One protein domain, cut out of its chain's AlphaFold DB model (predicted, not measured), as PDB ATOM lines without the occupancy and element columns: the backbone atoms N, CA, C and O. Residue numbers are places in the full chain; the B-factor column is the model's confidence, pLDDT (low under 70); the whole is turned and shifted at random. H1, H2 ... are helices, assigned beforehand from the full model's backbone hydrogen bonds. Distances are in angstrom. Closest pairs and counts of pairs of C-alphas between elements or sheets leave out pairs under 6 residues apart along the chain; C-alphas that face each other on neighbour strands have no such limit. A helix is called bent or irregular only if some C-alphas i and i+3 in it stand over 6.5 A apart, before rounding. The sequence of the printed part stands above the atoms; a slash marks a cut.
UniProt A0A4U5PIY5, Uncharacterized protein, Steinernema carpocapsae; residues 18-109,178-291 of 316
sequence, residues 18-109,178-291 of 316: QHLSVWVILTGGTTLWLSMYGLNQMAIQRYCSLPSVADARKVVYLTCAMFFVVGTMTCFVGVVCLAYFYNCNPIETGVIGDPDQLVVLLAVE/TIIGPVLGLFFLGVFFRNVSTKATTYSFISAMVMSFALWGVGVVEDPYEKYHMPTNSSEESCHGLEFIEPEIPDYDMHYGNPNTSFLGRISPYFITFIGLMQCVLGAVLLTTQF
ATOM      1  N   GLN A  18       5.130  42.181 -16.054       81.69
ATOM      2  CA  GLN A  18       5.948  42.507 -17.211       81.69
ATOM      3  C   GLN A  18       5.307  43.668 -17.990       81.69
ATOM      4  O   GLN A  18       4.109  43.621 -18.276       81.69
ATOM      5  N   HIS A  19       6.099  44.670 -18.386       74.69
ATOM      6  CA  HIS A  19       5.623  45.880 -19.073       74.69
ATOM      7  C   HIS A  19       4.765  45.546 -20.305       74.69
ATOM      8  O   HIS A  19       3.609  45.965 -20.426       74.69
ATOM      9  N   LEU A  20       5.336  44.728 -21.194       80.56
ATOM     10  CA  LEU A  20       4.712  44.187 -22.395       80.56
ATOM     11  C   LEU A  20       5.161  42.730 -22.564       80.56
ATOM     12  O   LEU A  20       6.351  42.449 -22.705       80.56
ATOM     13  N   SER A  21       4.202  41.806 -22.555       85.75
ATOM     14  CA  SER A  21       4.396  40.394 -22.901       85.75
ATOM     15  C   SER A  21       3.351  39.965 -23.923       85.75
ATOM     16  O   SER A  21       2.314  40.624 -24.076       85.75
ATOM     17  N   VAL A  22       3.584  38.842 -24.604       85.94
ATOM     18  CA  VAL A  22       2.606  38.285 -25.554       85.94
ATOM     19  C   VAL A  22       1.243  38.093 -24.878       85.94
ATOM     20  O   VAL A  22       0.210  38.424 -25.456       85.94
ATOM     21  N   TRP A  23       1.224  37.642 -23.621       86.94
ATOM     22  CA  TRP A  23      -0.010  37.429 -22.865       86.94
ATOM     23  C   TRP A  23      -0.707  38.724 -22.466       86.94
ATOM     24  O   TRP A  23      -1.929  38.811 -22.592       86.94
ATOM     25  N   VAL A  24       0.045  39.734 -22.025       87.06
ATOM     26  CA  VAL A  24      -0.498  41.059 -21.686       87.06
ATOM     27  C   VAL A  24      -1.129  41.716 -22.914       87.06
ATOM     28  O   VAL A  24      -2.253  42.214 -22.837       87.06
ATOM     29  N   ILE A  25      -0.455  41.657 -24.066       85.25
ATOM     30  CA  ILE A  25      -0.966  42.211 -25.325       85.25
ATOM     31  C   ILE A  25      -2.190  41.426 -25.802       85.25
ATOM     32  O   ILE A  25      -3.194  42.030 -26.174       85.25
ATOM     33  N   LEU A  26      -2.159  40.091 -25.763       88.44
ATOM     34  CA  LEU A  26      -3.299  39.280 -26.192       88.44
ATOM     35  C   LEU A  26      -4.520  39.493 -25.293       88.44
ATOM     36  O   LEU A  26      -5.609  39.732 -25.802       88.44
ATOM     37  N   THR A  27      -4.371  39.438 -23.971       89.50
ATOM     38  CA  THR A  27      -5.511  39.540 -23.041       89.50
ATOM     39  C   THR A  27      -6.004  40.981 -22.888       89.50
ATOM     40  O   THR A  27      -7.189  41.265 -23.097       89.50
ATOM     41  N   GLY A  28      -5.094  41.907 -22.585       85.69
ATOM     42  CA  GLY A  28      -5.385  43.327 -22.400       85.69
ATOM     43  C   GLY A  28      -5.728  44.028 -23.709       85.69
ATOM     44  O   GLY A  28      -6.728  44.736 -23.791       85.69
ATOM     45  N   GLY A  29      -4.972  43.762 -24.775       85.56
ATOM     46  CA  GLY A  29      -5.259  44.299 -26.105       85.56
ATOM     47  C   GLY A  29      -6.595  43.801 -26.659       85.56
ATOM     48  O   GLY A  29      -7.375  44.610 -27.153       85.56
ATOM     49  N   THR A  30      -6.932  42.513 -26.513       89.38
ATOM     50  CA  THR A  30      -8.262  42.019 -26.933       89.38
ATOM     51  C   THR A  30      -9.380  42.710 -26.157       89.38
ATOM     52  O   THR A  30     -10.371  43.121 -26.755       89.38
ATOM     53  N   THR A  31      -9.215  42.891 -24.843       89.88
ATOM     54  CA  THR A  31     -10.175  43.610 -23.987       89.88
ATOM     55  C   THR A  31     -10.366  45.053 -24.456       89.88
ATOM     56  O   THR A  31     -11.495  45.506 -24.662       89.88
ATOM     57  N   LEU A  32      -9.259  45.753 -24.702       86.44
ATOM     58  CA  LEU A  32      -9.242  47.121 -25.199       86.44
ATOM     59  C   LEU A  32      -9.962  47.241 -26.548       86.44
ATOM     60  O   LEU A  32     -10.903  48.026 -26.684       86.44
ATOM     61  N   TRP A  33      -9.560  46.442 -27.538       87.31
ATOM     62  CA  TRP A  33     -10.095  46.522 -28.898       87.31
ATOM     63  C   TRP A  33     -11.551  46.070 -28.986       87.31
ATOM     64  O   TRP A  33     -12.342  46.699 -29.693       87.31
ATOM     65  N   LEU A  34     -11.937  45.037 -28.228       90.56
ATOM     66  CA  LEU A  34     -13.326  44.594 -28.156       90.56
ATOM     67  C   LEU A  34     -14.226  45.691 -27.586       90.56
ATOM     68  O   LEU A  34     -15.323  45.902 -28.095       90.56
ATOM     69  N   SER A  35     -13.767  46.438 -26.583       88.19
ATOM     70  CA  SER A  35     -14.528  47.580 -26.079       88.19
ATOM     71  C   SER A  35     -14.544  48.751 -27.067       88.19
ATOM     72  O   SER A  35     -15.593  49.366 -27.268       88.19
ATOM     73  N   MET A  36     -13.413  49.060 -27.712       84.44
ATOM     74  CA  MET A  36     -13.309  50.178 -28.660       84.44
ATOM     75  C   MET A  36     -14.203  50.009 -29.890       84.44
ATOM     76  O   MET A  36     -14.778  50.987 -30.355       84.44
ATOM     77  N   TYR A  37     -14.359  48.791 -30.407       88.38
ATOM     78  CA  TYR A  37     -15.223  48.541 -31.564       88.38
ATOM     79  C   TYR A  37     -16.595  47.981 -31.191       88.38
ATOM     80  O   TYR A  37     -17.552  48.191 -31.924       88.38
ATOM     81  N   GLY A  38     -16.729  47.289 -30.060       88.00
ATOM     82  CA  GLY A  38     -17.992  46.680 -29.644       88.00
ATOM     83  C   GLY A  38     -18.915  47.621 -28.873       88.00
ATOM     84  O   GLY A  38     -20.132  47.494 -28.993       88.00
ATOM     85  N   LEU A  39     -18.356  48.546 -28.084       85.62
ATOM     86  CA  LEU A  39     -19.112  49.325 -27.093       85.62
ATOM     87  C   LEU A  39     -18.958  50.837 -27.234       85.62
ATOM     88  O   LEU A  39     -19.791  51.589 -26.730       85.62
ATOM     89  N   ASN A  40     -17.889  51.300 -27.878       84.31
ATOM     90  CA  ASN A  40     -17.637  52.726 -28.015       84.31
ATOM     91  C   ASN A  40     -18.705  53.380 -28.898       84.31
ATOM     92  O   ASN A  40     -18.995  52.916 -30.005       84.31
ATOM     93  N   GLN A  41     -19.226  54.515 -28.437       83.50
ATOM     94  CA  GLN A  41     -20.233  55.281 -29.158       83.50
ATOM     95  C   GLN A  41     -19.772  55.691 -30.567       83.50
ATOM     96  O   GLN A  41     -20.581  55.670 -31.495       83.50
ATOM     97  N   MET A  42     -18.478  55.969 -30.768       83.44
ATOM     98  CA  MET A  42     -17.927  56.268 -32.097       83.44
ATOM     99  C   MET A  42     -18.154  55.120 -33.091       83.44
ATOM    100  O   MET A  42     -18.466  55.358 -34.259       83.44
ATOM    101  N   ALA A  43     -17.996  53.872 -32.643       88.00
ATOM    102  CA  ALA A  43     -18.188  52.690 -33.474       88.00
ATOM    103  C   ALA A  43     -19.683  52.399 -33.681       88.00
ATOM    104  O   ALA A  43     -20.125  52.218 -34.816       88.00
ATOM    105  N   ILE A  44     -20.477  52.455 -32.606       88.56
ATOM    106  CA  ILE A  44     -21.921  52.181 -32.644       88.56
ATOM    107  C   ILE A  44     -22.648  53.139 -33.595       88.56
ATOM    108  O   ILE A  44     -23.436  52.690 -34.426       88.56
ATOM    109  N   GLN A  45     -22.348  54.441 -33.545       86.56
ATOM    110  CA  GLN A  45     -22.959  55.431 -34.441       86.56
ATOM    111  C   GLN A  45     -22.708  55.112 -35.921       86.56
ATOM    112  O   GLN A  45     -23.617  55.229 -36.748       86.56
ATOM    113  N   ARG A  46     -21.495  54.657 -36.257       89.75
ATOM    114  CA  ARG A  46     -21.142  54.248 -37.624       89.75
ATOM    115  C   ARG A  46     -21.930  53.015 -38.055       89.75
ATOM    116  O   ARG A  46     -22.401  52.971 -39.186       89.75
ATOM    117  N   TYR A  47     -22.122  52.045 -37.162       92.94
ATOM    118  CA  TYR A  47     -22.901  50.843 -37.467       92.94
ATOM    119  C   TYR A  47     -24.390  51.147 -37.652       92.94
ATOM    120  O   TYR A  47     -25.000  50.646 -38.592       92.94
ATOM    121  N   CYS A  48     -24.968  51.995 -36.799       90.75
ATOM    122  CA  CYS A  48     -26.382  52.378 -36.858       90.75
ATOM    123  C   CYS A  48     -26.734  53.273 -38.056       90.75
ATOM    124  O   CYS A  48     -27.902  53.368 -38.414       90.75
ATOM    125  N   SER A  49     -25.740  53.908 -38.678       92.19
ATOM    126  CA  SER A  49     -25.928  54.725 -39.884       92.19
ATOM    127  C   SER A  49     -26.020  53.888 -41.168       92.19
ATOM    128  O   SER A  49     -26.275  54.435 -42.240       92.19
ATOM    129  N   LEU A  50     -25.790  52.571 -41.087       94.94
ATOM    130  CA  LEU A  50     -25.846  51.672 -42.239       94.94
ATOM    131  C   LEU A  50     -27.266  51.124 -42.458       94.94
ATOM    132  O   LEU A  50     -27.975  50.858 -41.486       94.94
ATOM    133  N   PRO A  51     -27.680  50.872 -43.717       94.44
ATOM    134  CA  PRO A  51     -29.043  50.428 -44.029       94.44
ATOM    135  C   PRO A  51     -29.413  49.061 -43.443       94.44
ATOM    136  O   PRO A  51     -30.592  48.760 -43.262       94.44
ATOM    137  N   SER A  52     -28.422  48.200 -43.186       95.62
ATOM    138  CA  SER A  52     -28.652  46.841 -42.703       95.62
ATOM    139  C   SER A  52     -27.537  46.334 -41.783       95.62
ATOM    140  O   SER A  52     -26.374  46.731 -41.879       95.62
ATOM    141  N   VAL A  53     -27.875  45.359 -40.930       93.25
ATOM    142  CA  VAL A  53     -26.901  44.646 -40.080       93.25
ATOM    143  C   VAL A  53     -25.876  43.878 -40.923       93.25
ATOM    144  O   VAL A  53     -24.727  43.718 -40.510       93.25
ATOM    145  N   ALA A  54     -26.262  43.404 -42.112       95.69
ATOM    146  CA  ALA A  54     -25.341  42.732 -43.023       95.69
ATOM    147  C   ALA A  54     -24.243  43.689 -43.511       95.69
ATOM    148  O   ALA A  54     -23.081  43.293 -43.579       95.69
ATOM    149  N   ASP A  55     -24.587  44.949 -43.782       95.56
ATOM    150  CA  ASP A  55     -23.613  45.962 -44.191       95.56
ATOM    151  C   ASP A  55     -22.718  46.384 -43.024       95.56
ATOM    152  O   ASP A  55     -21.505  46.486 -43.198       95.56
ATOM    153  N   ALA A  56     -23.269  46.497 -41.810       94.62
ATOM    154  CA  ALA A  56     -22.466  46.712 -40.605       94.62
ATOM    155  C   ALA A  56     -21.417  45.606 -40.400       94.62
ATOM    156  O   ALA A  56     -20.252  45.904 -40.144       94.62
ATOM    157  N   ARG A  57     -21.782  44.331 -40.603       94.69
ATOM    158  CA  ARG A  57     -20.822  43.211 -40.536       94.69
ATOM    159  C   ARG A  57     -19.713  43.334 -41.579       94.69
ATOM    160  O   ARG A  57     -18.552  43.130 -41.238       94.69
ATOM    161  N   LYS A  58     -20.040  43.700 -42.826       95.44
ATOM    162  CA  LYS A  58     -19.031  43.931 -43.878       95.44
ATOM    163  C   LYS A  58     -18.051  45.036 -43.476       95.44
ATOM    164  O   LYS A  58     -16.848  44.852 -43.631       95.44
ATOM    165  N   VAL A  59     -18.549  46.146 -42.923       94.31
ATOM    166  CA  VAL A  59     -17.709  47.258 -42.443       94.31
ATOM    167  C   VAL A  59     -16.787  46.812 -41.310       94.31
ATOM    168  O   VAL A  59     -15.612  47.179 -41.313       94.31
ATOM    169  N   VAL A  60     -17.266  45.981 -40.380       92.50
ATOM    170  CA  VAL A  60     -16.425  45.412 -39.314       92.50
ATOM    171  C   VAL A  60     -15.316  44.531 -39.895       92.50
ATOM    172  O   VAL A  60     -14.153  44.743 -39.564       92.50
ATOM    173  N   TYR A  61     -15.627  43.609 -40.814       94.25
ATOM    174  CA  TYR A  61     -14.600  42.765 -41.444       94.25
ATOM    175  C   TYR A  61     -13.569  43.579 -42.231       94.25
ATOM    176  O   TYR A  61     -12.370  43.322 -42.121       94.25
ATOM    177  N   LEU A  62     -14.018  44.593 -42.978       94.94
ATOM    178  CA  LEU A  62     -13.123  45.506 -43.686       94.94
ATOM    179  C   LEU A  62     -12.228  46.276 -42.707       94.94
ATOM    180  O   LEU A  62     -11.038  46.436 -42.958       94.94
ATOM    181  N   THR A  63     -12.777  46.705 -41.568       92.25
ATOM    182  CA  THR A  63     -12.011  47.382 -40.514       92.25
ATOM    183  C   THR A  63     -10.921  46.473 -39.955       92.25
ATOM    184  O   THR A  63      -9.779  46.908 -39.851       92.25
ATOM    185  N   CYS A  64     -11.228  45.206 -39.662       91.38
ATOM    186  CA  CYS A  64     -10.228  44.235 -39.211       91.38
ATOM    187  C   CYS A  64      -9.106  44.037 -40.243       91.38
ATOM    188  O   CYS A  64      -7.934  44.025 -39.875       91.38
ATOM    189  N   ALA A  65      -9.450  43.929 -41.531       94.06
ATOM    190  CA  ALA A  65      -8.465  43.786 -42.602       94.06
ATOM    191  C   ALA A  65      -7.560  45.025 -42.727       94.06
ATOM    192  O   ALA A  65      -6.339  44.896 -42.790       94.06
ATOM    193  N   MET A  66      -8.137  46.233 -42.703       93.44
ATOM    194  CA  MET A  66      -7.364  47.481 -42.736       93.44
ATOM    195  C   MET A  66      -6.479  47.636 -41.498       93.44
ATOM    196  O   MET A  66      -5.339  48.075 -41.619       93.44
ATOM    197  N   PHE A  67      -6.973  47.241 -40.324       90.56
ATOM    198  CA  PHE A  67      -6.203  47.290 -39.087       90.56
ATOM    199  C   PHE A  67      -4.983  46.365 -39.138       90.56
ATOM    200  O   PHE A  67      -3.905  46.755 -38.705       90.56
ATOM    201  N   PHE A  68      -5.121  45.176 -39.734       91.31
ATOM    202  CA  PHE A  68      -3.987  44.284 -39.969       91.31
ATOM    203  C   PHE A  68      -2.939  44.930 -40.886       91.31
ATOM    204  O   PHE A  68      -1.762  44.971 -40.536       91.31
ATOM    205  N   VAL A  69      -3.360  45.502 -42.021       95.50
ATOM    206  CA  VAL A  69      -2.444  46.175 -42.960       95.50
ATOM    207  C   VAL A  69      -1.720  47.337 -42.279       95.50
ATOM    208  O   VAL A  69      -0.491  47.375 -42.278       95.50
ATOM    209  N   VAL A  70      -2.456  48.251 -41.646       93.12
ATOM    210  CA  VAL A  70      -1.864  49.400 -40.943       93.12
ATOM    211  C   VAL A  70      -0.952  48.936 -39.807       93.12
ATOM    212  O   VAL A  70       0.160  49.438 -39.692       93.12
ATOM    213  N   GLY A  71      -1.358  47.931 -39.028       92.06
ATOM    214  CA  GLY A  71      -0.537  47.354 -37.965       92.06
ATOM    215  C   GLY A  71       0.800  46.821 -38.480       92.06
ATOM    216  O   GLY A  71       1.844  47.149 -37.918       92.06
ATOM    217  N   THR A  72       0.799  46.078 -39.593       93.38
ATOM    218  CA  THR A  72       2.048  45.591 -40.207       93.38
ATOM    219  C   THR A  72       2.947  46.725 -40.698       93.38
ATOM    220  O   THR A  72       4.160  46.659 -40.507       93.38
ATOM    221  N   MET A  73       2.370  47.789 -41.268       94.38
ATOM    222  CA  MET A  73       3.122  48.975 -41.688       94.38
ATOM    223  C   MET A  73       3.740  49.703 -40.491       94.38
ATOM    224  O   MET A  73       4.912  50.060 -40.540       94.38
ATOM    225  N   THR A  74       3.001  49.864 -39.393       92.44
ATOM    226  CA  THR A  74       3.521  50.482 -38.166       92.44
ATOM    227  C   THR A  74       4.667  49.669 -37.568       92.44
ATOM    228  O   THR A  74       5.700  50.237 -37.220       92.44
ATOM    229  N   CYS A  75       4.539  48.339 -37.498       90.69
ATOM    230  CA  CYS A  75       5.635  47.475 -37.054       90.69
ATOM    231  C   CYS A  75       6.865  47.614 -37.959       90.69
ATOM    232  O   CYS A  75       7.985  47.701 -37.461       90.69
ATOM    233  N   PHE A  76       6.663  47.673 -39.279       92.50
ATOM    234  CA  PHE A  76       7.747  47.879 -40.235       92.50
ATOM    235  C   PHE A  76       8.459  49.220 -40.013       92.50
ATOM    236  O   PHE A  76       9.683  49.238 -39.904       92.50
ATOM    237  N   VAL A  77       7.715  50.321 -39.856       93.12
ATOM    238  CA  VAL A  77       8.285  51.641 -39.529       93.12
ATOM    239  C   VAL A  77       9.065  51.597 -38.214       93.12
ATOM    240  O   VAL A  77      10.163  52.142 -38.151       93.12
ATOM    241  N   GLY A  78       8.563  50.898 -37.192       89.69
ATOM    242  CA  GLY A  78       9.280  50.707 -35.927       89.69
ATOM    243  C   GLY A  78      10.622  49.987 -36.098       89.69
ATOM    244  O   GLY A  78      11.626  50.414 -35.532       89.69
ATOM    245  N   VAL A  79      10.675  48.941 -36.929       88.94
ATOM    246  CA  VAL A  79      11.928  48.230 -37.248       88.94
ATOM    247  C   VAL A  79      12.890  49.113 -38.045       88.94
ATOM    248  O   VAL A  79      14.087  49.109 -37.761       88.94
ATOM    249  N   VAL A  80      12.392  49.889 -39.012       91.81
ATOM    250  CA  VAL A  80      13.213  50.853 -39.764       91.81
ATOM    251  C   VAL A  80      13.797  51.905 -38.824       91.81
ATOM    252  O   VAL A  80      14.991  52.175 -38.884       91.81
ATOM    253  N   CYS A  81      12.986  52.444 -37.918       90.75
ATOM    254  CA  CYS A  81      13.413  53.423 -36.925       90.75
ATOM    255  C   CYS A  81      14.508  52.862 -36.006       90.75
ATOM    256  O   CYS A  81      15.534  53.504 -35.790       90.75
ATOM    257  N   LEU A  82      14.333  51.617 -35.550       86.00
ATOM    258  CA  LEU A  82      15.320  50.897 -34.751       86.00
ATOM    259  C   LEU A  82      16.652  50.707 -35.486       86.00
ATOM    260  O   LEU A  82      17.706  50.798 -34.862       86.00
ATOM    261  N   ALA A  83      16.597  50.390 -36.783       86.56
ATOM    262  CA  ALA A  83      17.777  50.179 -37.615       86.56
ATOM    263  C   ALA A  83      18.497  51.496 -37.934       86.56
ATOM    264  O   ALA A  83      19.724  51.531 -37.944       86.56
ATOM    265  N   TYR A  84      17.738  52.567 -38.166       89.00
ATOM    266  CA  TYR A  84      18.264  53.886 -38.495       89.00
ATOM    267  C   TYR A  84      18.989  54.521 -37.296       89.00
ATOM    268  O   TYR A  84      20.150  54.898 -37.410       89.00
ATOM    269  N   PHE A  85      18.368  54.522 -36.111       88.44
ATOM    270  CA  PHE A  85      18.961  55.050 -34.872       88.44
ATOM    271  C   PHE A  85      19.729  53.992 -34.062       88.44
ATOM    272  O   PHE A  85      19.828  54.073 -32.837       88.44
ATOM    273  N   TYR A  86      20.238  52.944 -34.718       83.31
ATOM    274  CA  TYR A  86      20.905  51.843 -34.020       83.31
ATOM    275  C   TYR A  86      22.235  52.267 -33.382       83.31
ATOM    276  O   TYR A  86      22.488  51.955 -32.218       83.31
ATOM    277  N   ASN A  87      23.066  52.975 -34.154       84.06
ATOM    278  CA  ASN A  87      24.404  53.398 -33.733       84.06
ATOM    279  C   ASN A  87      24.427  54.801 -33.121       84.06
ATOM    280  O   ASN A  87      25.461  55.219 -32.623       84.06
ATOM    281  N   CYS A  88      23.337  55.557 -33.206       86.88
ATOM    282  CA  CYS A  88      23.239  56.844 -32.542       86.88
ATOM    283  C   CYS A  88      21.793  57.097 -32.140       86.88
ATOM    284  O   CYS A  88      20.930  57.330 -32.992       86.88
ATOM    285  N   ASN A  89      21.523  57.002 -30.842       88.06
ATOM    286  CA  ASN A  89      20.196  57.244 -30.306       88.06
ATOM    287  C   ASN A  89      19.972  58.756 -30.104       88.06
ATOM    288  O   ASN A  89      20.690  59.384 -29.321       88.06
ATOM    289  N   PRO A  90      18.960  59.359 -30.753       89.00
ATOM    290  CA  PRO A  90      18.693  60.793 -30.646       89.00
ATOM    291  C   PRO A  90      18.231  61.225 -29.242       89.00
ATOM    292  O   PRO A  90      18.275  62.410 -28.922       89.00
ATOM    293  N   ILE A  91      17.806  60.281 -28.392       86.81
ATOM    294  CA  ILE A  91      17.468  60.550 -26.985       86.81
ATOM    295  C   ILE A  91      18.745  60.770 -26.158       86.81
ATOM    296  O   ILE A  91      18.817  61.688 -25.349       86.81
ATOM    297  N   GLU A  92      19.779  59.957 -26.386       85.88
ATOM    298  CA  GLU A  92      21.044  60.003 -25.629       85.88
ATOM    299  C   GLU A  92      21.897  61.218 -25.996       85.88
ATOM    300  O   GLU A  92      22.643  61.730 -25.166       85.88
ATOM    301  N   THR A  93      21.755  61.702 -27.230       87.12
ATOM    302  CA  THR A  93      22.387  62.939 -27.714       87.12
ATOM    303  C   THR A  93      21.593  64.200 -27.353       87.12
ATOM    304  O   THR A  93      22.015  65.310 -27.671       87.12
ATOM    305  N   GLY A  94      20.423  64.060 -26.716       86.19
ATOM    306  CA  GLY A  94      19.564  65.181 -26.328       86.19
ATOM    307  C   GLY A  94      18.886  65.910 -27.496       86.19
ATOM    308  O   GLY A  94      18.301  66.973 -27.287       86.19
ATOM    309  N   VAL A  95      18.935  65.356 -28.714       88.06
ATOM    310  CA  VAL A  95      18.231  65.899 -29.891       88.06
ATOM    311  C   VAL A  95      16.718  65.849 -29.679       88.06
ATOM    312  O   VAL A  95      16.005  66.782 -30.058       88.06
ATOM    313  N   ILE A  96      16.230  64.781 -29.044       89.94
ATOM    314  CA  ILE A  96      14.839  64.646 -28.602       89.94
ATOM    315  C   ILE A  96      14.784  64.313 -27.113       89.94
ATOM    316  O   ILE A  96      15.647  63.617 -26.587       89.94
ATOM    317  N   GLY A  97      13.743  64.803 -26.438       84.94
ATOM    318  CA  GLY A  97      13.507  64.521 -25.017       84.94
ATOM    319  C   GLY A  97      12.516  63.386 -24.763       84.94
ATOM    320  O   GLY A  97      12.419  62.910 -23.639       84.94
ATOM    321  N   ASP A  98      11.767  62.968 -25.787       85.38
ATOM    322  CA  ASP A  98      10.655  62.028 -25.649       85.38
ATOM    323  C   ASP A  98      10.728  60.931 -26.732       85.38
ATOM    324  O   ASP A  98      10.848  61.265 -27.919       85.38
ATOM    325  N   PRO A  99      10.640  59.634 -26.367       84.56
ATOM    326  CA  PRO A  99      10.591  58.528 -27.324       84.56
ATOM    327  C   PRO A  99       9.482  58.645 -28.381       84.56
ATOM    328  O   PRO A  99       9.663  58.172 -29.505       84.56
ATOM    329  N   ASP A 100       8.362  59.307 -28.078       86.44
ATOM    330  CA  ASP A 100       7.246  59.495 -29.013       86.44
ATOM    331  C   ASP A 100       7.627  60.388 -30.210       86.44
ATOM    332  O   ASP A 100       6.978  60.360 -31.261       86.44
ATOM    333  N   GLN A 101       8.717  61.155 -30.099       91.94
ATOM    334  CA  GLN A 101       9.225  62.016 -31.169       91.94
ATOM    335  C   GLN A 101      10.081  61.256 -32.196       91.94
ATOM    336  O   GLN A 101      10.325  61.774 -33.287       91.94
ATOM    337  N   LEU A 102      10.495  60.019 -31.900       91.12
ATOM    338  CA  LEU A 102      11.472  59.255 -32.687       91.12
ATOM    339  C   LEU A 102      11.029  59.029 -34.145       91.12
ATOM    340  O   LEU A 102      11.797  59.239 -35.082       91.12
ATOM    341  N   VAL A 103       9.766  58.643 -34.357       92.62
ATOM    342  CA  VAL A 103       9.223  58.389 -35.707       92.62
ATOM    343  C   VAL A 103       9.060  59.688 -36.498       92.62
ATOM    344  O   VAL A 103       9.231  59.699 -37.717       92.62
ATOM    345  N   VAL A 104       8.750  60.792 -35.813       93.19
ATOM    346  CA  VAL A 104       8.658  62.109 -36.451       93.19
ATOM    347  C   VAL A 104      10.043  62.580 -36.880       93.19
ATOM    348  O   VAL A 104      10.194  63.018 -38.018       93.19
ATOM    349  N   LEU A 105      11.052  62.424 -36.018       93.75
ATOM    350  CA  LEU A 105      12.442  62.732 -36.345       93.75
ATOM    351  C   LEU A 105      12.926  61.907 -37.542       93.75
ATOM    352  O   LEU A 105      13.415  62.479 -38.511       93.75
ATOM    353  N   LEU A 106      12.685  60.589 -37.529       94.12
ATOM    354  CA  LEU A 106      13.001  59.706 -38.654       94.12
ATOM    355  C   LEU A 106      12.402  60.224 -39.968       94.12
ATOM    356  O   LEU A 106      13.087  60.279 -40.986       94.12
ATOM    357  N   ALA A 107      11.120  60.596 -39.960       94.12
ATOM    358  CA  ALA A 107      10.452  61.089 -41.156       94.12
ATOM    359  C   ALA A 107      11.052  62.415 -41.646       94.12
ATOM    360  O   ALA A 107      11.194  62.606 -42.849       94.12
ATOM    361  N   VAL A 108      11.414  63.326 -40.738       93.62
ATOM    362  CA  VAL A 108      12.040  64.607 -41.096       93.62
ATOM    363  C   VAL A 108      13.429  64.398 -41.701       93.62
ATOM    364  O   VAL A 108      13.722  65.014 -42.723       93.62
ATOM    365  N   GLU A 109      14.249  63.521 -41.121       92.81
ATOM    366  CA  GLU A 109      15.605  63.249 -41.611       92.81
ATOM    367  C   GLU A 109      15.602  62.510 -42.955       92.81
ATOM    368  O   GLU A 109      16.268  62.932 -43.898       92.81
ATOM    369  N   THR A 178      -8.472  53.018 -18.143       75.56
ATOM    370  CA  THR A 178      -8.791  52.201 -16.963       75.56
ATOM    371  C   THR A 178     -10.279  51.868 -16.829       75.56
ATOM    372  O   THR A 178     -10.624  50.850 -16.230       75.56
ATOM    373  N   ILE A 179     -11.175  52.673 -17.415       83.25
ATOM    374  CA  ILE A 179     -12.630  52.453 -17.335       83.25
ATOM    375  C   ILE A 179     -13.106  51.342 -18.287       83.25
ATOM    376  O   ILE A 179     -14.141  50.705 -18.070       83.25
ATOM    377  N   ILE A 180     -12.322  51.075 -19.329       86.62
ATOM    378  CA  ILE A 180     -12.686  50.216 -20.457       86.62
ATOM    379  C   ILE A 180     -12.995  48.785 -20.005       86.62
ATOM    380  O   ILE A 180     -14.004  48.206 -20.409       86.62
ATOM    381  N   GLY A 181     -12.162  48.234 -19.121       89.50
ATOM    382  CA  GLY A 181     -12.306  46.872 -18.609       89.50
ATOM    383  C   GLY A 181     -13.644  46.622 -17.910       89.50
ATOM    384  O   GLY A 181     -14.432  45.791 -18.367       89.50
ATOM    385  N   PRO A 182     -13.950  47.354 -16.825       92.38
ATOM    386  CA  PRO A 182     -15.200  47.161 -16.092       92.38
ATOM    387  C   PRO A 182     -16.457  47.464 -16.916       92.38
ATOM    388  O   PRO A 182     -17.468  46.783 -16.747       92.38
ATOM    389  N   VAL A 183     -16.408  48.435 -17.839       91.00
ATOM    390  CA  VAL A 183     -17.530  48.699 -18.759       91.00
ATOM    391  C   VAL A 183     -17.757  47.510 -19.687       91.00
ATOM    392  O   VAL A 183     -18.894  47.056 -19.819       91.00
ATOM    393  N   LEU A 184     -16.700  46.939 -20.269       92.12
ATOM    394  CA  LEU A 184     -16.834  45.717 -21.060       92.12
ATOM    395  C   LEU A 184     -17.384  44.556 -20.224       92.12
ATOM    396  O   LEU A 184     -18.242  43.820 -20.708       92.12
ATOM    397  N   GLY A 185     -16.981  44.446 -18.955       92.19
ATOM    398  CA  GLY A 185     -17.537  43.481 -18.003       92.19
ATOM    399  C   GLY A 185     -19.060  43.582 -17.835       92.19
ATOM    400  O   GLY A 185     -19.744  42.557 -17.863       92.19
ATOM    401  N   LEU A 186     -19.621  44.796 -17.749       91.56
ATOM    402  CA  LEU A 186     -21.076  45.013 -17.683       91.56
ATOM    403  C   LEU A 186     -21.807  44.469 -18.913       91.56
ATOM    404  O   LEU A 186     -22.823  43.780 -18.789       91.56
ATOM    405  N   PHE A 187     -21.297  44.775 -20.106       89.50
ATOM    406  CA  PHE A 187     -21.891  44.292 -21.350       89.50
ATOM    407  C   PHE A 187     -21.740  42.778 -21.487       89.50
ATOM    408  O   PHE A 187     -22.692  42.102 -21.877       89.50
ATOM    409  N   PHE A 188     -20.587  42.230 -21.099       91.69
ATOM    410  CA  PHE A 188     -20.343  40.793 -21.096       91.69
ATOM    411  C   PHE A 188     -21.340  40.059 -20.186       91.69
ATOM    412  O   PHE A 188     -21.950  39.071 -20.597       91.69
ATOM    413  N   LEU A 189     -21.593  40.590 -18.984       89.88
ATOM    414  CA  LEU A 189     -22.632  40.088 -18.081       89.88
ATOM    415  C   LEU A 189     -24.022  40.133 -18.725       89.88
ATOM    416  O   LEU A 189     -24.732  39.131 -18.712       89.88
ATOM    417  N   GLY A 190     -24.404  41.264 -19.322       85.00
ATOM    418  CA  GLY A 190     -25.721  41.420 -19.947       85.00
ATOM    419  C   GLY A 190     -25.972  40.459 -21.115       85.00
ATOM    420  O   GLY A 190     -27.076  39.922 -21.253       85.00
ATOM    421  N   VAL A 191     -24.943  40.217 -21.934       86.50
ATOM    422  CA  VAL A 191     -25.022  39.362 -23.126       86.50
ATOM    423  C   VAL A 191     -24.979  37.877 -22.765       86.50
ATOM    424  O   VAL A 191     -25.790  37.109 -23.291       86.50
ATOM    425  N   PHE A 192     -24.063  37.460 -21.884       88.44
ATOM    426  CA  PHE A 192     -23.770  36.040 -21.651       88.44
ATOM    427  C   PHE A 192     -24.395  35.465 -20.376       88.44
ATOM    428  O   PHE A 192     -24.629  34.259 -20.313       88.44
ATOM    429  N   PHE A 193     -24.710  36.286 -19.370       84.31
ATOM    430  CA  PHE A 193     -25.165  35.790 -18.073       84.31
ATOM    431  C   PHE A 193     -26.650  36.058 -17.837       84.31
ATOM    432  O   PHE A 193     -27.089  37.141 -17.451       84.31
ATOM    433  N   ARG A 194     -27.443  34.995 -17.985       74.69
ATOM    434  CA  ARG A 194     -28.899  35.050 -17.853       74.69
ATOM    435  C   ARG A 194     -29.386  35.341 -16.435       74.69
ATOM    436  O   ARG A 194     -30.465  35.887 -16.300       74.69
ATOM    437  N   ASN A 195     -28.661  35.013 -15.371       77.25
ATOM    438  CA  ASN A 195     -29.228  35.035 -14.011       77.25
ATOM    439  C   ASN A 195     -28.541  36.018 -13.057       77.25
ATOM    440  O   ASN A 195     -28.520  35.770 -11.862       77.25
ATOM    441  N   VAL A 196     -28.006  37.135 -13.554       84.12
ATOM    442  CA  VAL A 196     -27.299  38.111 -12.708       84.12
ATOM    443  C   VAL A 196     -28.241  39.219 -12.231       84.12
ATOM    444  O   VAL A 196     -29.070  39.735 -12.987       84.12
ATOM    445  N   SER A 197     -28.124  39.570 -10.948       86.94
ATOM    446  CA  SER A 197     -28.919  40.622 -10.308       86.94
ATOM    447  C   SER A 197     -28.369  42.017 -10.596       86.94
ATOM    448  O   SER A 197     -27.156  42.232 -10.593       86.94
ATOM    449  N   THR A 198     -29.255  43.004 -10.773       86.38
ATOM    450  CA  THR A 198     -28.861  44.409 -10.964       86.38
ATOM    451  C   THR A 198     -28.044  44.926  -9.780       86.38
ATOM    452  O   THR A 198     -27.024  45.566  -9.994       86.38
ATOM    453  N   LYS A 199     -28.424  44.587  -8.537       87.06
ATOM    454  CA  LYS A 199     -27.685  45.014  -7.333       87.06
ATOM    455  C   LYS A 199     -26.265  44.441  -7.313       87.06
ATOM    456  O   LYS A 199     -25.310  45.189  -7.139       87.06
ATOM    457  N   ALA A 200     -26.138  43.133  -7.555       90.62
ATOM    458  CA  ALA A 200     -24.848  42.450  -7.641       90.62
ATOM    459  C   ALA A 200     -23.959  43.051  -8.742       90.62
ATOM    460  O   ALA A 200     -22.787  43.328  -8.509       90.62
ATOM    461  N   THR A 201     -24.547  43.325  -9.910       91.62
ATOM    462  CA  THR A 201     -23.859  43.958 -11.045       91.62
ATOM    463  C   THR A 201     -23.341  45.348 -10.683       91.62
ATOM    464  O   THR A 201     -22.176  45.647 -10.923       91.62
ATOM    465  N   THR A 202     -24.169  46.194 -10.058       91.19
ATOM    466  CA  THR A 202     -23.771  47.552  -9.665       91.19
ATOM    467  C   THR A 202     -22.648  47.540  -8.628       91.19
ATOM    468  O   THR A 202     -21.664  48.253  -8.804       91.19
ATOM    469  N   TYR A 203     -22.747  46.710  -7.582       93.69
ATOM    470  CA  TYR A 203     -21.683  46.603  -6.576       93.69
ATOM    471  C   TYR A 203     -20.372  46.087  -7.176       93.69
ATOM    472  O   TYR A 203     -19.304  46.617  -6.868       93.69
ATOM    473  N   SER A 204     -20.444  45.096  -8.067       95.19
ATOM    474  CA  SER A 204     -19.259  44.556  -8.734       95.19
ATOM    475  C   SER A 204     -18.629  45.537  -9.719       95.19
ATOM    476  O   SER A 204     -17.413  45.584  -9.853       95.19
ATOM    477  N   PHE A 205     -19.439  46.336 -10.412       94.69
ATOM    478  CA  PHE A 205     -18.941  47.360 -11.322       94.69
ATOM    479  C   PHE A 205     -18.243  48.500 -10.576       94.69
ATOM    480  O   PHE A 205     -17.137  48.880 -10.951       94.69
ATOM    481  N   ILE A 206     -18.839  49.003  -9.489       94.06
ATOM    482  CA  ILE A 206     -18.221  50.052  -8.665       94.06
ATOM    483  C   ILE A 206     -16.913  49.542  -8.055       94.06
ATOM    484  O   ILE A 206     -15.906  50.242  -8.110       94.06
ATOM    485  N   SER A 207     -16.892  48.315  -7.522       95.38
ATOM    486  CA  SER A 207     -15.652  47.750  -6.982       95.38
ATOM    487  C   SER A 207     -14.584  47.573  -8.065       95.38
ATOM    488  O   SER A 207     -13.407  47.807  -7.791       95.38
ATOM    489  N   ALA A 208     -14.972  47.213  -9.293       95.19
ATOM    490  CA  ALA A 208     -14.055  47.075 -10.421       95.19
ATOM    491  C   ALA A 208     -13.496  48.409 -10.917       95.19
ATOM    492  O   ALA A 208     -12.308  48.495 -11.233       95.19
ATOM    493  N   MET A 209     -14.309  49.468 -10.910       92.06
ATOM    494  CA  MET A 209     -13.836  50.836 -11.131       92.06
ATOM    495  C   MET A 209     -12.804  51.234 -10.079       92.06
ATOM    496  O   MET A 209     -11.696  51.624 -10.438       92.06
ATOM    497  N   VAL A 210     -13.135  51.085  -8.793       93.00
ATOM    498  CA  VAL A 210     -12.238  51.464  -7.691       93.00
ATOM    499  C   VAL A 210     -10.911  50.712  -7.773       93.00
ATOM    500  O   VAL A 210      -9.861  51.335  -7.653       93.00
ATOM    501  N   MET A 211     -10.935  49.403  -8.039       93.75
ATOM    502  CA  MET A 211      -9.705  48.625  -8.194       93.75
ATOM    503  C   MET A 211      -8.882  49.091  -9.397       93.75
ATOM    504  O   MET A 211      -7.685  49.304  -9.258       93.75
ATOM    505  N   SER A 212      -9.512  49.289 -10.559       91.75
ATOM    506  CA  SER A 212      -8.802  49.701 -11.778       91.75
ATOM    507  C   SER A 212      -8.136  51.071 -11.606       91.75
ATOM    508  O   SER A 212      -6.994  51.259 -12.019       91.75
ATOM    509  N   PHE A 213      -8.817  52.012 -10.941       90.19
ATOM    510  CA  PHE A 213      -8.251  53.317 -10.598       90.19
ATOM    511  C   PHE A 213      -7.144  53.232  -9.550       90.19
ATOM    512  O   PHE A 213      -6.153  53.943  -9.676       90.19
ATOM    513  N   ALA A 214      -7.288  52.372  -8.540       91.50
ATOM    514  CA  ALA A 214      -6.257  52.177  -7.528       91.50
ATOM    515  C   ALA A 214      -4.979  51.589  -8.140       91.50
ATOM    516  O   ALA A 214      -3.903  52.131  -7.917       91.50
ATOM    517  N   LEU A 215      -5.095  50.538  -8.959       91.12
ATOM    518  CA  LEU A 215      -3.956  49.925  -9.651       91.12
ATOM    519  C   LEU A 215      -3.254  50.926 -10.572       91.12
ATOM    520  O   LEU A 215      -2.034  51.045 -10.535       91.12
ATOM    521  N   TRP A 216      -4.025  51.687 -11.350       88.75
ATOM    522  CA  TRP A 216      -3.467  52.731 -12.207       88.75
ATOM    523  C   TRP A 216      -2.786  53.840 -11.404       88.75
ATOM    524  O   TRP A 216      -1.683  54.247 -11.748       88.75
ATOM    525  N   GLY A 217      -3.406  54.295 -10.313       86.25
ATOM    526  CA  GLY A 217      -2.834  55.317  -9.441       86.25
ATOM    527  C   GLY A 217      -1.509  54.880  -8.818       86.25
ATOM    528  O   GLY A 217      -0.566  55.661  -8.812       86.25
ATOM    529  N   VAL A 218      -1.408  53.629  -8.354       89.06
ATOM    530  CA  VAL A 218      -0.143  53.075  -7.844       89.06
ATOM    531  C   VAL A 218       0.908  53.017  -8.954       89.06
ATOM    532  O   VAL A 218       2.030  53.457  -8.729       89.06
ATOM    533  N   GLY A 219       0.551  52.555 -10.157       86.25
ATOM    534  CA  GLY A 219       1.479  52.506 -11.292       86.25
ATOM    535  C   GLY A 219       2.008  53.881 -11.712       86.25
ATOM    536  O   GLY A 219       3.193  54.011 -11.991       86.25
ATOM    537  N   VAL A 220       1.163  54.917 -11.694       85.44
ATOM    538  CA  VAL A 220       1.571  56.301 -12.003       85.44
ATOM    539  C   VAL A 220       2.450  56.904 -10.905       85.44
ATOM    540  O   VAL A 220       3.357  57.666 -11.208       85.44
ATOM    541  N   VAL A 221       2.177  56.601  -9.633       86.25
ATOM    542  CA  VAL A 221       2.948  57.152  -8.505       86.25
ATOM    543  C   VAL A 221       4.310  56.478  -8.362       86.25
ATOM    544  O   VAL A 221       5.283  57.149  -8.033       86.25
ATOM    545  N   GLU A 222       4.378  55.160  -8.558       87.00
ATOM    546  CA  GLU A 222       5.620  54.397  -8.400       87.00
ATOM    547  C   GLU A 222       6.501  54.399  -9.655       87.00
ATOM    548  O   GLU A 222       7.680  54.078  -9.533       87.00
ATOM    549  N   ASP A 223       5.921  54.704 -10.823       84.31
ATOM    550  CA  ASP A 223       6.542  54.691 -12.156       84.31
ATOM    551  C   ASP A 223       7.639  53.619 -12.329       84.31
ATOM    552  O   ASP A 223       8.818  53.908 -12.553       84.31
ATOM    553  N   PRO A 224       7.287  52.327 -12.192       85.75
ATOM    554  CA  PRO A 224       8.283  51.261 -12.116       85.75
ATOM    555  C   PRO A 224       9.084  51.067 -13.406       85.75
ATOM    556  O   PRO A 224      10.082  50.346 -13.380       85.75
ATOM    557  N   TYR A 225       8.651  51.674 -14.512       85.00
ATOM    558  CA  TYR A 225       9.261  51.560 -15.833       85.00
ATOM    559  C   TYR A 225       9.930  52.858 -16.297       85.00
ATOM    560  O   TYR A 225      10.324  52.926 -17.456       85.00
ATOM    561  N   GLU A 226      10.132  53.845 -15.416       81.88
ATOM    562  CA  GLU A 226      10.811  55.115 -15.731       81.88
ATOM    563  C   GLU A 226      12.154  54.896 -16.455       81.88
ATOM    564  O   GLU A 226      12.466  55.549 -17.447       81.88
ATOM    565  N   LYS A 227      12.942  53.913 -15.995       78.00
ATOM    566  CA  LYS A 227      14.245  53.569 -16.584       78.00
ATOM    567  C   LYS A 227      14.156  52.634 -17.797       78.00
ATOM    568  O   LYS A 227      15.195  52.201 -18.278       78.00
ATOM    569  N   TYR A 228      12.972  52.275 -18.292       78.19
ATOM    570  CA  TYR A 228      12.833  51.325 -19.397       78.19
ATOM    571  C   TYR A 228      13.318  51.932 -20.722       78.19
ATOM    572  O   TYR A 228      12.643  52.755 -21.337       78.19
ATOM    573  N   HIS A 229      14.472  51.474 -21.199       75.88
ATOM    574  CA  HIS A 229      15.023  51.836 -22.502       75.88
ATOM    575  C   HIS A 229      15.581  50.597 -23.210       75.88
ATOM    576  O   HIS A 229      15.958  49.604 -22.586       75.88
ATOM    577  N   MET A 230      15.607  50.627 -24.544       71.06
ATOM    578  CA  MET A 230      16.222  49.555 -25.327       71.06
ATOM    579  C   MET A 230      17.730  49.805 -25.441       71.06
ATOM    580  O   MET A 230      18.090  50.910 -25.841       71.06
ATOM    581  N   PRO A 231      18.596  48.797 -25.231       70.06
ATOM    582  CA  PRO A 231      20.050  48.969 -25.300       70.06
ATOM    583  C   PRO A 231      20.486  49.513 -26.664       70.06
ATOM    584  O   PRO A 231      19.921  49.118 -27.687       70.06
ATOM    585  N   THR A 232      21.458  50.417 -26.686       73.00
ATOM    586  CA  THR A 232      21.985  51.106 -27.878       73.00
ATOM    587  C   THR A 232      23.474  50.826 -28.044       73.00
ATOM    588  O   THR A 232      24.128  50.339 -27.127       73.00
ATOM    589  N   ASN A 233      24.003  51.089 -29.240       74.50
ATOM    590  CA  ASN A 233      25.440  51.042 -29.517       74.50
ATOM    591  C   ASN A 233      25.944  52.450 -29.876       74.50
ATOM    592  O   ASN A 233      26.617  52.639 -30.891       74.50
ATOM    593  N   SER A 234      25.501  53.449 -29.109       79.12
ATOM    594  CA  SER A 234      25.895  54.843 -29.303       79.12
ATOM    595  C   SER A 234      27.359  55.037 -28.914       79.12
ATOM    596  O   SER A 234      27.812  54.541 -27.887       79.12
ATOM    597  N   SER A 235      28.107  55.753 -29.746       77.69
ATOM    598  CA  SER A 235      29.507  56.105 -29.517       77.69
ATOM    599  C   SER A 235      29.785  57.493 -30.090       77.69
ATOM    600  O   SER A 235      29.068  57.957 -30.978       77.69
ATOM    601  N   GLU A 236      30.843  58.154 -29.626       75.75
ATOM    602  CA  GLU A 236      31.213  59.496 -30.103       75.75
ATOM    603  C   GLU A 236      31.477  59.506 -31.622       75.75
ATOM    604  O   GLU A 236      31.069  60.424 -32.336       75.75
ATOM    605  N   GLU A 237      32.090  58.431 -32.133       78.19
ATOM    606  CA  GLU A 237      32.377  58.246 -33.558       78.19
ATOM    607  C   GLU A 237      31.096  58.016 -34.373       78.19
ATOM    608  O   GLU A 237      30.920  58.603 -35.442       78.19
ATOM    609  N   SER A 238      30.164  57.207 -33.860       80.25
ATOM    610  CA  SER A 238      28.904  56.912 -34.550       80.25
ATOM    611  C   SER A 238      27.867  58.032 -34.463       80.25
ATOM    612  O   SER A 238      26.989  58.106 -35.320       80.25
ATOM    613  N   CYS A 239      27.981  58.913 -33.470       82.69
ATOM    614  CA  CYS A 239      27.136  60.091 -33.292       82.69
ATOM    615  C   CYS A 239      27.736  61.377 -33.880       82.69
ATOM    616  O   CYS A 239      27.299  62.474 -33.535       82.69
ATOM    617  N   HIS A 240      28.720  61.267 -34.781       82.44
ATOM    618  CA  HIS A 240      29.311  62.404 -35.495       82.44
ATOM    619  C   HIS A 240      29.860  63.514 -34.571       82.44
ATOM    620  O   HIS A 240      29.801  64.695 -34.916       82.44
ATOM    621  N   GLY A 241      30.405  63.143 -33.407       76.00
ATOM    622  CA  GLY A 241      30.984  64.085 -32.443       76.00
ATOM    623  C   GLY A 241      29.969  64.830 -31.569       76.00
ATOM    624  O   GLY A 241      30.331  65.827 -30.947       76.00
ATOM    625  N   LEU A 242      28.707  64.387 -31.521       80.56
ATOM    626  CA  LEU A 242      27.757  64.840 -30.504       80.56
ATOM    627  C   LEU A 242      28.127  64.247 -29.137       80.56
ATOM    628  O   LEU A 242      28.420  63.053 -29.035       80.56
ATOM    629  N   GLU A 243      28.064  65.069 -28.084       80.38
ATOM    630  CA  GLU A 243      28.087  64.561 -26.710       80.38
ATOM    631  C   GLU A 243      26.875  63.641 -26.508       80.38
ATOM    632  O   GLU A 243      25.746  64.006 -26.843       80.38
ATOM    633  N   PHE A 244      27.107  62.442 -25.977       75.44
ATOM    634  CA  PHE A 244      26.046  61.496 -25.654       75.44
ATOM    635  C   PHE A 244      26.115  61.133 -24.173       75.44
ATOM    636  O   PHE A 244      27.193  60.951 -23.604       75.44
ATOM    637  N   ILE A 245      24.949  61.046 -23.543       75.50
ATOM    638  CA  ILE A 245      24.808  60.585 -22.166       75.50
ATOM    639  C   ILE A 245      24.474  59.101 -22.235       75.50
ATOM    640  O   ILE A 245      23.373  58.732 -22.643       75.50
ATOM    641  N   GLU A 246      25.427  58.251 -21.850       70.62
ATOM    642  CA  GLU A 246      25.174  56.817 -21.755       70.62
ATOM    643  C   GLU A 246      24.154  56.563 -20.629       70.62
ATOM    644  O   GLU A 246      24.388  56.968 -19.482       70.62
ATOM    645  N   PRO A 247      22.995  55.953 -20.932       70.56
ATOM    646  CA  PRO A 247      21.987  55.706 -19.921       70.56
ATOM    647  C   PRO A 247      22.513  54.670 -18.925       70.56
ATOM    648  O   PRO A 247      23.019  53.615 -19.302       70.56
ATOM    649  N   GLU A 248      22.391  54.970 -17.631       73.44
ATOM    650  CA  GLU A 248      22.761  54.035 -16.570       73.44
ATOM    651  C   GLU A 248      21.895  52.773 -16.691       73.44
ATOM    652  O   GLU A 248      20.688  52.813 -16.433       73.44
ATOM    653  N   ILE A 249      22.510  51.650 -17.074       76.31
ATOM    654  CA  ILE A 249      21.824  50.360 -17.155       76.31
ATOM    655  C   ILE A 249      21.617  49.849 -15.724       76.31
ATOM    656  O   ILE A 249      22.595  49.560 -15.030       76.31
ATOM    657  N   PRO A 250      20.367  49.730 -15.247       80.94
ATOM    658  CA  PRO A 250      20.113  49.219 -13.909       80.94
ATOM    659  C   PRO A 250      20.488  47.732 -13.786       80.94
ATOM    660  O   PRO A 250      20.310  46.959 -14.723       80.94
ATOM    661  N   ASP A 251      20.913  47.307 -12.589       85.06
ATOM    662  CA  ASP A 251      21.265  45.910 -12.246       85.06
ATOM    663  C   ASP A 251      20.033  44.978 -12.106       85.06
ATOM    664  O   ASP A 251      20.003  44.024 -11.331       85.06
ATOM    665  N   TYR A 252      18.943  45.285 -12.810       85.88
ATOM    666  CA  TYR A 252      17.717  44.492 -12.825       85.88
ATOM    667  C   TYR A 252      17.089  44.488 -14.219       85.88
ATOM    668  O   TYR A 252      17.287  45.403 -15.018       85.88
ATOM    669  N   ASP A 253      16.282  43.466 -14.517       84.50
ATOM    670  CA  ASP A 253      15.574  43.396 -15.796       84.50
ATOM    671  C   ASP A 253      14.457  44.450 -15.857       84.50
ATOM    672  O   ASP A 253      13.399  44.308 -15.237       84.50
ATOM    673  N   MET A 254      14.693  45.495 -16.651       84.19
ATOM    674  CA  MET A 254      13.778  46.620 -16.861       84.19
ATOM    675  C   MET A 254      12.385  46.187 -17.340       84.19
ATOM    676  O   MET A 254      11.412  46.899 -17.103       84.19
ATOM    677  N   HIS A 255      12.248  45.011 -17.967       82.62
ATOM    678  CA  HIS A 255      10.950  44.511 -18.433       82.62
ATOM    679  C   HIS A 255       9.985  44.181 -17.295       82.62
ATOM    680  O   HIS A 255       8.779  44.182 -17.533       82.62
ATOM    681  N   TYR A 256      10.492  43.900 -16.093       86.56
ATOM    682  CA  TYR A 256       9.683  43.628 -14.900       86.56
ATOM    683  C   TYR A 256       9.553  44.842 -13.977       86.56
ATOM    684  O   TYR A 256       8.972  44.736 -12.898       86.56
ATOM    685  N   GLY A 257      10.106  45.984 -14.389       85.94
ATOM    686  CA  GLY A 257      10.118  47.210 -13.611       85.94
ATOM    687  C   GLY A 257      11.029  47.144 -12.383       85.94
ATOM    688  O   GLY A 257      11.573  46.102 -12.010       85.94
ATOM    689  N   ASN A 258      11.202  48.294 -11.742       88.00
ATOM    690  CA  ASN A 258      12.105  48.462 -10.611       88.00
ATOM    691  C   ASN A 258      11.739  47.530  -9.433       88.00
ATOM    692  O   ASN A 258      10.634  47.652  -8.893       88.00
ATOM    693  N   PRO A 259      12.655  46.655  -8.963       89.12
ATOM    694  CA  PRO A 259      12.407  45.693  -7.890       89.12
ATOM    695  C   PRO A 259      12.064  46.322  -6.532       89.12
ATOM    696  O   PRO A 259      11.528  45.619  -5.675       89.12
ATOM    697  N   ASN A 260      12.303  47.622  -6.350       90.31
ATOM    698  CA  ASN A 260      11.972  48.354  -5.128       90.31
ATOM    699  C   ASN A 260      10.521  48.868  -5.083       90.31
ATOM    700  O   ASN A 260      10.059  49.290  -4.026       90.31
ATOM    701  N   THR A 261       9.799  48.841  -6.205       90.06
ATOM    702  CA  THR A 261       8.383  49.261  -6.276       90.06
ATOM    703  C   THR A 261       7.445  48.140  -5.836       90.06
ATOM    704  O   THR A 261       7.856  46.984  -5.715       90.06
ATOM    705  N   SER A 262       6.169  48.425  -5.597       92.62
ATOM    706  CA  SER A 262       5.208  47.372  -5.282       92.62
ATOM    707  C   SER A 262       4.923  46.493  -6.508       92.62
ATOM    708  O   SER A 262       4.992  46.929  -7.656       92.62
ATOM    709  N   PHE A 263       4.529  45.236  -6.283       90.38
ATOM    710  CA  PHE A 263       4.050  44.383  -7.378       90.38
ATOM    711  C   PHE A 263       2.822  44.988  -8.079       90.38
ATOM    712  O   PHE A 263       2.661  44.823  -9.283       90.38
ATOM    713  N   LEU A 264       1.970  45.705  -7.334       89.62
ATOM    714  CA  LEU A 264       0.757  46.326  -7.865       89.62
ATOM    715  C   LEU A 264       1.071  47.460  -8.844       89.62
ATOM    716  O   LEU A 264       0.389  47.564  -9.859       89.62
ATOM    717  N   GLY A 265       2.109  48.257  -8.572       85.00
ATOM    718  CA  GLY A 265       2.549  49.326  -9.469       85.00
ATOM    719  C   GLY A 265       3.098  48.802 -10.791       85.00
ATOM    720  O   GLY A 265       2.911  49.428 -11.828       85.00
ATOM    721  N   ARG A 266       3.715  47.615 -10.781       89.06
ATOM    722  CA  ARG A 266       4.309  46.990 -11.976       89.06
ATOM    723  C   ARG A 266       3.294  46.351 -12.913       89.06
ATOM    724  O   ARG A 266       3.663  45.992 -14.030       89.06
ATOM    725  N   ILE A 267       2.043  46.164 -12.487       89.00
ATOM    726  CA  ILE A 267       1.016  45.555 -13.338       89.00
ATOM    727  C   ILE A 267       0.843  46.409 -14.593       89.00
ATOM    728  O   ILE A 267       0.517  47.593 -14.510       89.00
ATOM    729  N   SER A 268       1.021  45.792 -15.764       84.19
ATOM    730  CA  SER A 268       0.915  46.507 -17.037       84.19
ATOM    731  C   SER A 268      -0.452  47.197 -17.182       84.19
ATOM    732  O   SER A 268      -1.486  46.552 -16.952       84.19
ATOM    733  N   PRO A 269      -0.510  48.461 -17.650       81.44
ATOM    734  CA  PRO A 269      -1.767  49.178 -17.873       81.44
ATOM    735  C   PRO A 269      -2.759  48.423 -18.768       81.44
ATOM    736  O   PRO A 269      -3.969  48.461 -18.535       81.44
ATOM    737  N   TYR A 270      -2.261  47.673 -19.756       82.19
ATOM    738  CA  TYR A 270      -3.098  46.826 -20.607       82.19
ATOM    739  C   TYR A 270      -3.760  45.700 -19.812       82.19
ATOM    740  O   TYR A 270      -4.935  45.396 -20.025       82.19
ATOM    741  N   PHE A 271      -3.040  45.110 -18.858       88.69
ATOM    742  CA  PHE A 271      -3.548  44.025 -18.030       88.69
ATOM    743  C   PHE A 271      -4.561  44.510 -16.978       88.69
ATOM    744  O   PHE A 271      -5.504  43.782 -16.665       88.69
ATOM    745  N   ILE A 272      -4.458  45.765 -16.514       88.94
ATOM    746  CA  ILE A 272      -5.463  46.399 -15.634       88.94
ATOM    747  C   ILE A 272      -6.858  46.346 -16.271       88.94
ATOM    748  O   ILE A 272      -7.839  46.041 -15.591       88.94
ATOM    749  N   THR A 273      -6.964  46.570 -17.586       88.62
ATOM    750  CA  THR A 273      -8.258  46.488 -18.286       88.62
ATOM    751  C   THR A 273      -8.863  45.082 -18.217       88.62
ATOM    752  O   THR A 273     -10.058  44.922 -17.962       88.62
ATOM    753  N   PHE A 274      -8.038  44.046 -18.367       91.44
ATOM    754  CA  PHE A 274      -8.477  42.658 -18.266       91.44
ATOM    755  C   PHE A 274      -8.875  42.290 -16.828       91.44
ATOM    756  O   PHE A 274      -9.921  41.671 -16.621       91.44
ATOM    757  N   ILE A 275      -8.104  42.733 -15.828       92.56
ATOM    758  CA  ILE A 275      -8.442  42.567 -14.405       92.56
ATOM    759  C   ILE A 275      -9.798  43.210 -14.100       92.56
ATOM    760  O   ILE A 275     -10.658  42.568 -13.498       92.56
ATOM    761  N   GLY A 276     -10.023  44.443 -14.560       92.81
ATOM    762  CA  GLY A 276     -11.280  45.157 -14.351       92.81
ATOM    763  C   GLY A 276     -12.484  44.440 -14.971       92.81
ATOM    764  O   GLY A 276     -13.543  44.352 -14.344       92.81
ATOM    765  N   LEU A 277     -12.320  43.861 -16.166       94.25
ATOM    766  CA  LEU A 277     -13.337  43.005 -16.780       94.25
ATOM    767  C   LEU A 277     -13.621  41.770 -15.920       94.25
ATOM    768  O   LEU A 277     -14.781  41.492 -15.605       94.25
ATOM    769  N   MET A 278     -12.575  41.045 -15.516       95.19
ATOM    770  CA  MET A 278     -12.718  39.797 -14.766       95.19
ATOM    771  C   MET A 278     -13.334  40.028 -13.394       95.19
ATOM    772  O   MET A 278     -14.248  39.306 -13.006       95.19
ATOM    773  N   GLN A 279     -12.912  41.069 -12.684       95.19
ATOM    774  CA  GLN A 279     -13.513  41.439 -11.412       95.19
ATOM    775  C   GLN A 279     -14.986  41.817 -11.573       95.19
ATOM    776  O   GLN A 279     -15.809  41.399 -10.761       95.19
ATOM    777  N   CYS A 280     -15.339  42.585 -12.608       95.62
ATOM    778  CA  CYS A 280     -16.728  42.955 -12.853       95.62
ATOM    779  C   CYS A 280     -17.597  41.707 -13.084       95.62
ATOM    780  O   CYS A 280     -18.640  41.563 -12.445       95.62
ATOM    781  N   VAL A 281     -17.140  40.777 -13.927       94.88
ATOM    782  CA  VAL A 281     -17.876  39.547 -14.253       94.88
ATOM    783  C   VAL A 281     -17.950  38.602 -13.051       94.88
ATOM    784  O   VAL A 281     -19.041  38.225 -12.620       94.88
ATOM    785  N   LEU A 282     -16.802  38.226 -12.483       94.81
ATOM    786  CA  LEU A 282     -16.723  37.247 -11.398       94.81
ATOM    787  C   LEU A 282     -17.377  37.771 -10.122       94.81
ATOM    788  O   LEU A 282     -18.135  37.044  -9.480       94.81
ATOM    789  N   GLY A 283     -17.148  39.038  -9.774       93.75
ATOM    790  CA  GLY A 283     -17.762  39.648  -8.601       93.75
ATOM    791  C   GLY A 283     -19.287  39.701  -8.716       93.75
ATOM    792  O   GLY A 283     -19.976  39.384  -7.749       93.75
ATOM    793  N   ALA A 284     -19.839  39.989  -9.900       92.81
ATOM    794  CA  ALA A 284     -21.285  40.006 -10.101       92.81
ATOM    795  C   ALA A 284     -21.890  38.599 -10.003       92.81
ATOM    796  O   ALA A 284     -22.953  38.427  -9.402       92.81
ATOM    797  N   VAL A 285     -21.214  37.584 -10.550       91.94
ATOM    798  CA  VAL A 285     -21.639  36.179 -10.449       91.94
ATOM    799  C   VAL A 285     -21.606  35.702  -8.995       91.94
ATOM    800  O   VAL A 285     -22.583  35.124  -8.521       91.94
ATOM    801  N   LEU A 286     -20.537  36.006  -8.255       92.44
ATOM    802  CA  LEU A 286     -20.412  35.646  -6.842       92.44
ATOM    803  C   LEU A 286     -21.459  36.363  -5.983       92.44
ATOM    804  O   LEU A 286     -22.178  35.716  -5.225       92.44
ATOM    805  N   LEU A 287     -21.621  37.678  -6.140       92.44
ATOM    806  CA  LEU A 287     -22.605  38.462  -5.383       92.44
ATOM    807  C   LEU A 287     -24.049  38.085  -5.720       92.44
ATOM    808  O   LEU A 287     -24.937  38.276  -4.893       92.44
ATOM    809  N   THR A 288     -24.302  37.507  -6.894       89.81
ATOM    810  CA  THR A 288     -25.631  36.994  -7.255       89.81
ATOM    811  C   THR A 288     -26.071  35.842  -6.345       89.81
ATOM    812  O   THR A 288     -27.269  35.672  -6.129       89.81
ATOM    813  N   THR A 289     -25.137  35.097  -5.738       86.50
ATOM    814  CA  THR A 289     -25.479  34.067  -4.737       86.50
ATOM    815  C   THR A 289     -26.109  34.662  -3.473       86.50
ATOM    816  O   THR A 289     -26.965  34.033  -2.859       86.50
ATOM    817  N   GLN A 290     -25.734  35.894  -3.113       88.38
ATOM    818  CA  GLN A 290     -26.264  36.618  -1.953       88.38
ATOM    819  C   GLN A 290     -27.445  37.524  -2.327       88.38
ATOM    820  O   GLN A 290     -28.375  37.712  -1.545       88.38
ATOM    821  N   PHE A 291     -27.426  38.072  -3.542       86.69
ATOM    822  CA  PHE A 291     -28.465  38.930  -4.097       86.69
ATOM    823  C   PHE A 291     -29.074  38.260  -5.333       86.69
ATOM    824  O   PHE A 291     -28.699  38.620  -6.454       86.69
TER     825      PHE A 291
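What this domain is: This is residues 18 to 109 and 178 to 291 of the 316 residues of an uncharacterized protein of Steinernema carpocapsae (UniProt A0A4U5PIY5). The model is a loose, flat frame: a three-helix up-and-down bundle, H5, H6 and H7, makes one side, and the long helix H3 makes another, with H1 crossing the bundle and short H2 turning the chain from H1 into H3. H4 packs across the far end of H3, and the 46-residue link from H6 to H7 loops far out to Gly 241 before it folds back. The printed part has 206 residues with seven named helices, H1 to H7 in order, and no named strand: the class is all helix. The radius of gyration of the C-alphas is 21.9 A, and the spans are 69 by 48 by 22 A.

Where its parts are: H1, residues 22 to 38, begins at C-alpha 22 (2.606, 38.285, -25.554) and is 22.6 A long. H2 is residues 41 to 48. H3, residues 53 to 84, is the longest helix, 46.1 A, ending at C-alpha 84 (18.264, 53.886, -38.495). H4 is residues 99 to 109; it is irregular, with C-alphas 100 and 103 7.1 A apart. H5, residues 178 to 192, is irregular too, but only just: C-alphas 178 and 181 are 6.6 A apart. H6, residues 198 to 222, is 36.0 A long. H7, residues 269 to 288, is 28.8 A long and ends at C-alpha 288 (-25.631, 36.994, -7.255).

How they stand to each other: In the bundle, each helix runs against the one before it. H5 and H6 form a helical hairpin at a shallow tilt of 26 degrees, with closest C-alphas Thr 178 and Ser 212, 5.8 A. H6 and H7 form another, also at 26 degrees, with Thr 201 and Ala 284 closest, 4.8 A. H5 and H7 touch at a steep tilt of 41 degrees, the same way, closest at Gly 181 and Thr 273, 4.1 A. H1 touches residues 270 to 277 of H7, closest at Gly 28 and Tyr 270, 4.5 A, only just about perpendicular at 71 degrees. H1 and H2 touch only at the corner, Tyr 37 to Ala 43, 5.4 A. H2 and H3 only just touch, only at the corner, with 3 pairs of C-alphas within 8 A, the closest Tyr 47 and Ala 56, 5.2 A. H3 touches H4 with residues 77 to 84 alone, closest at Cys 81 and Leu 106, 6.5 A, about perpendicular at 77 degrees. H1 and H3 are only just apart, 8.4 A at the closest. Every O i to N i+4 pair is within hydrogen-bond range in H1, H3 and H6; the counts are 3 of 4 in H2, 5 of 7 in H4, 10 of 11 in H5 and 14 of 16 in H7.

The domain as a whole: The two farthest C-alphas, of Gly 241 and Phe 291, are 70.5 A apart. Residues 64 to 76, within H3, stand free. Residues 110 to 177 are not printed, and C-alphas 109 and 178 are 36.4 A apart across this cut. The links H3 to H4 and H6 to H7 are long. The mean pLDDT of the printed part is 87.8, and no printed residue is under 70.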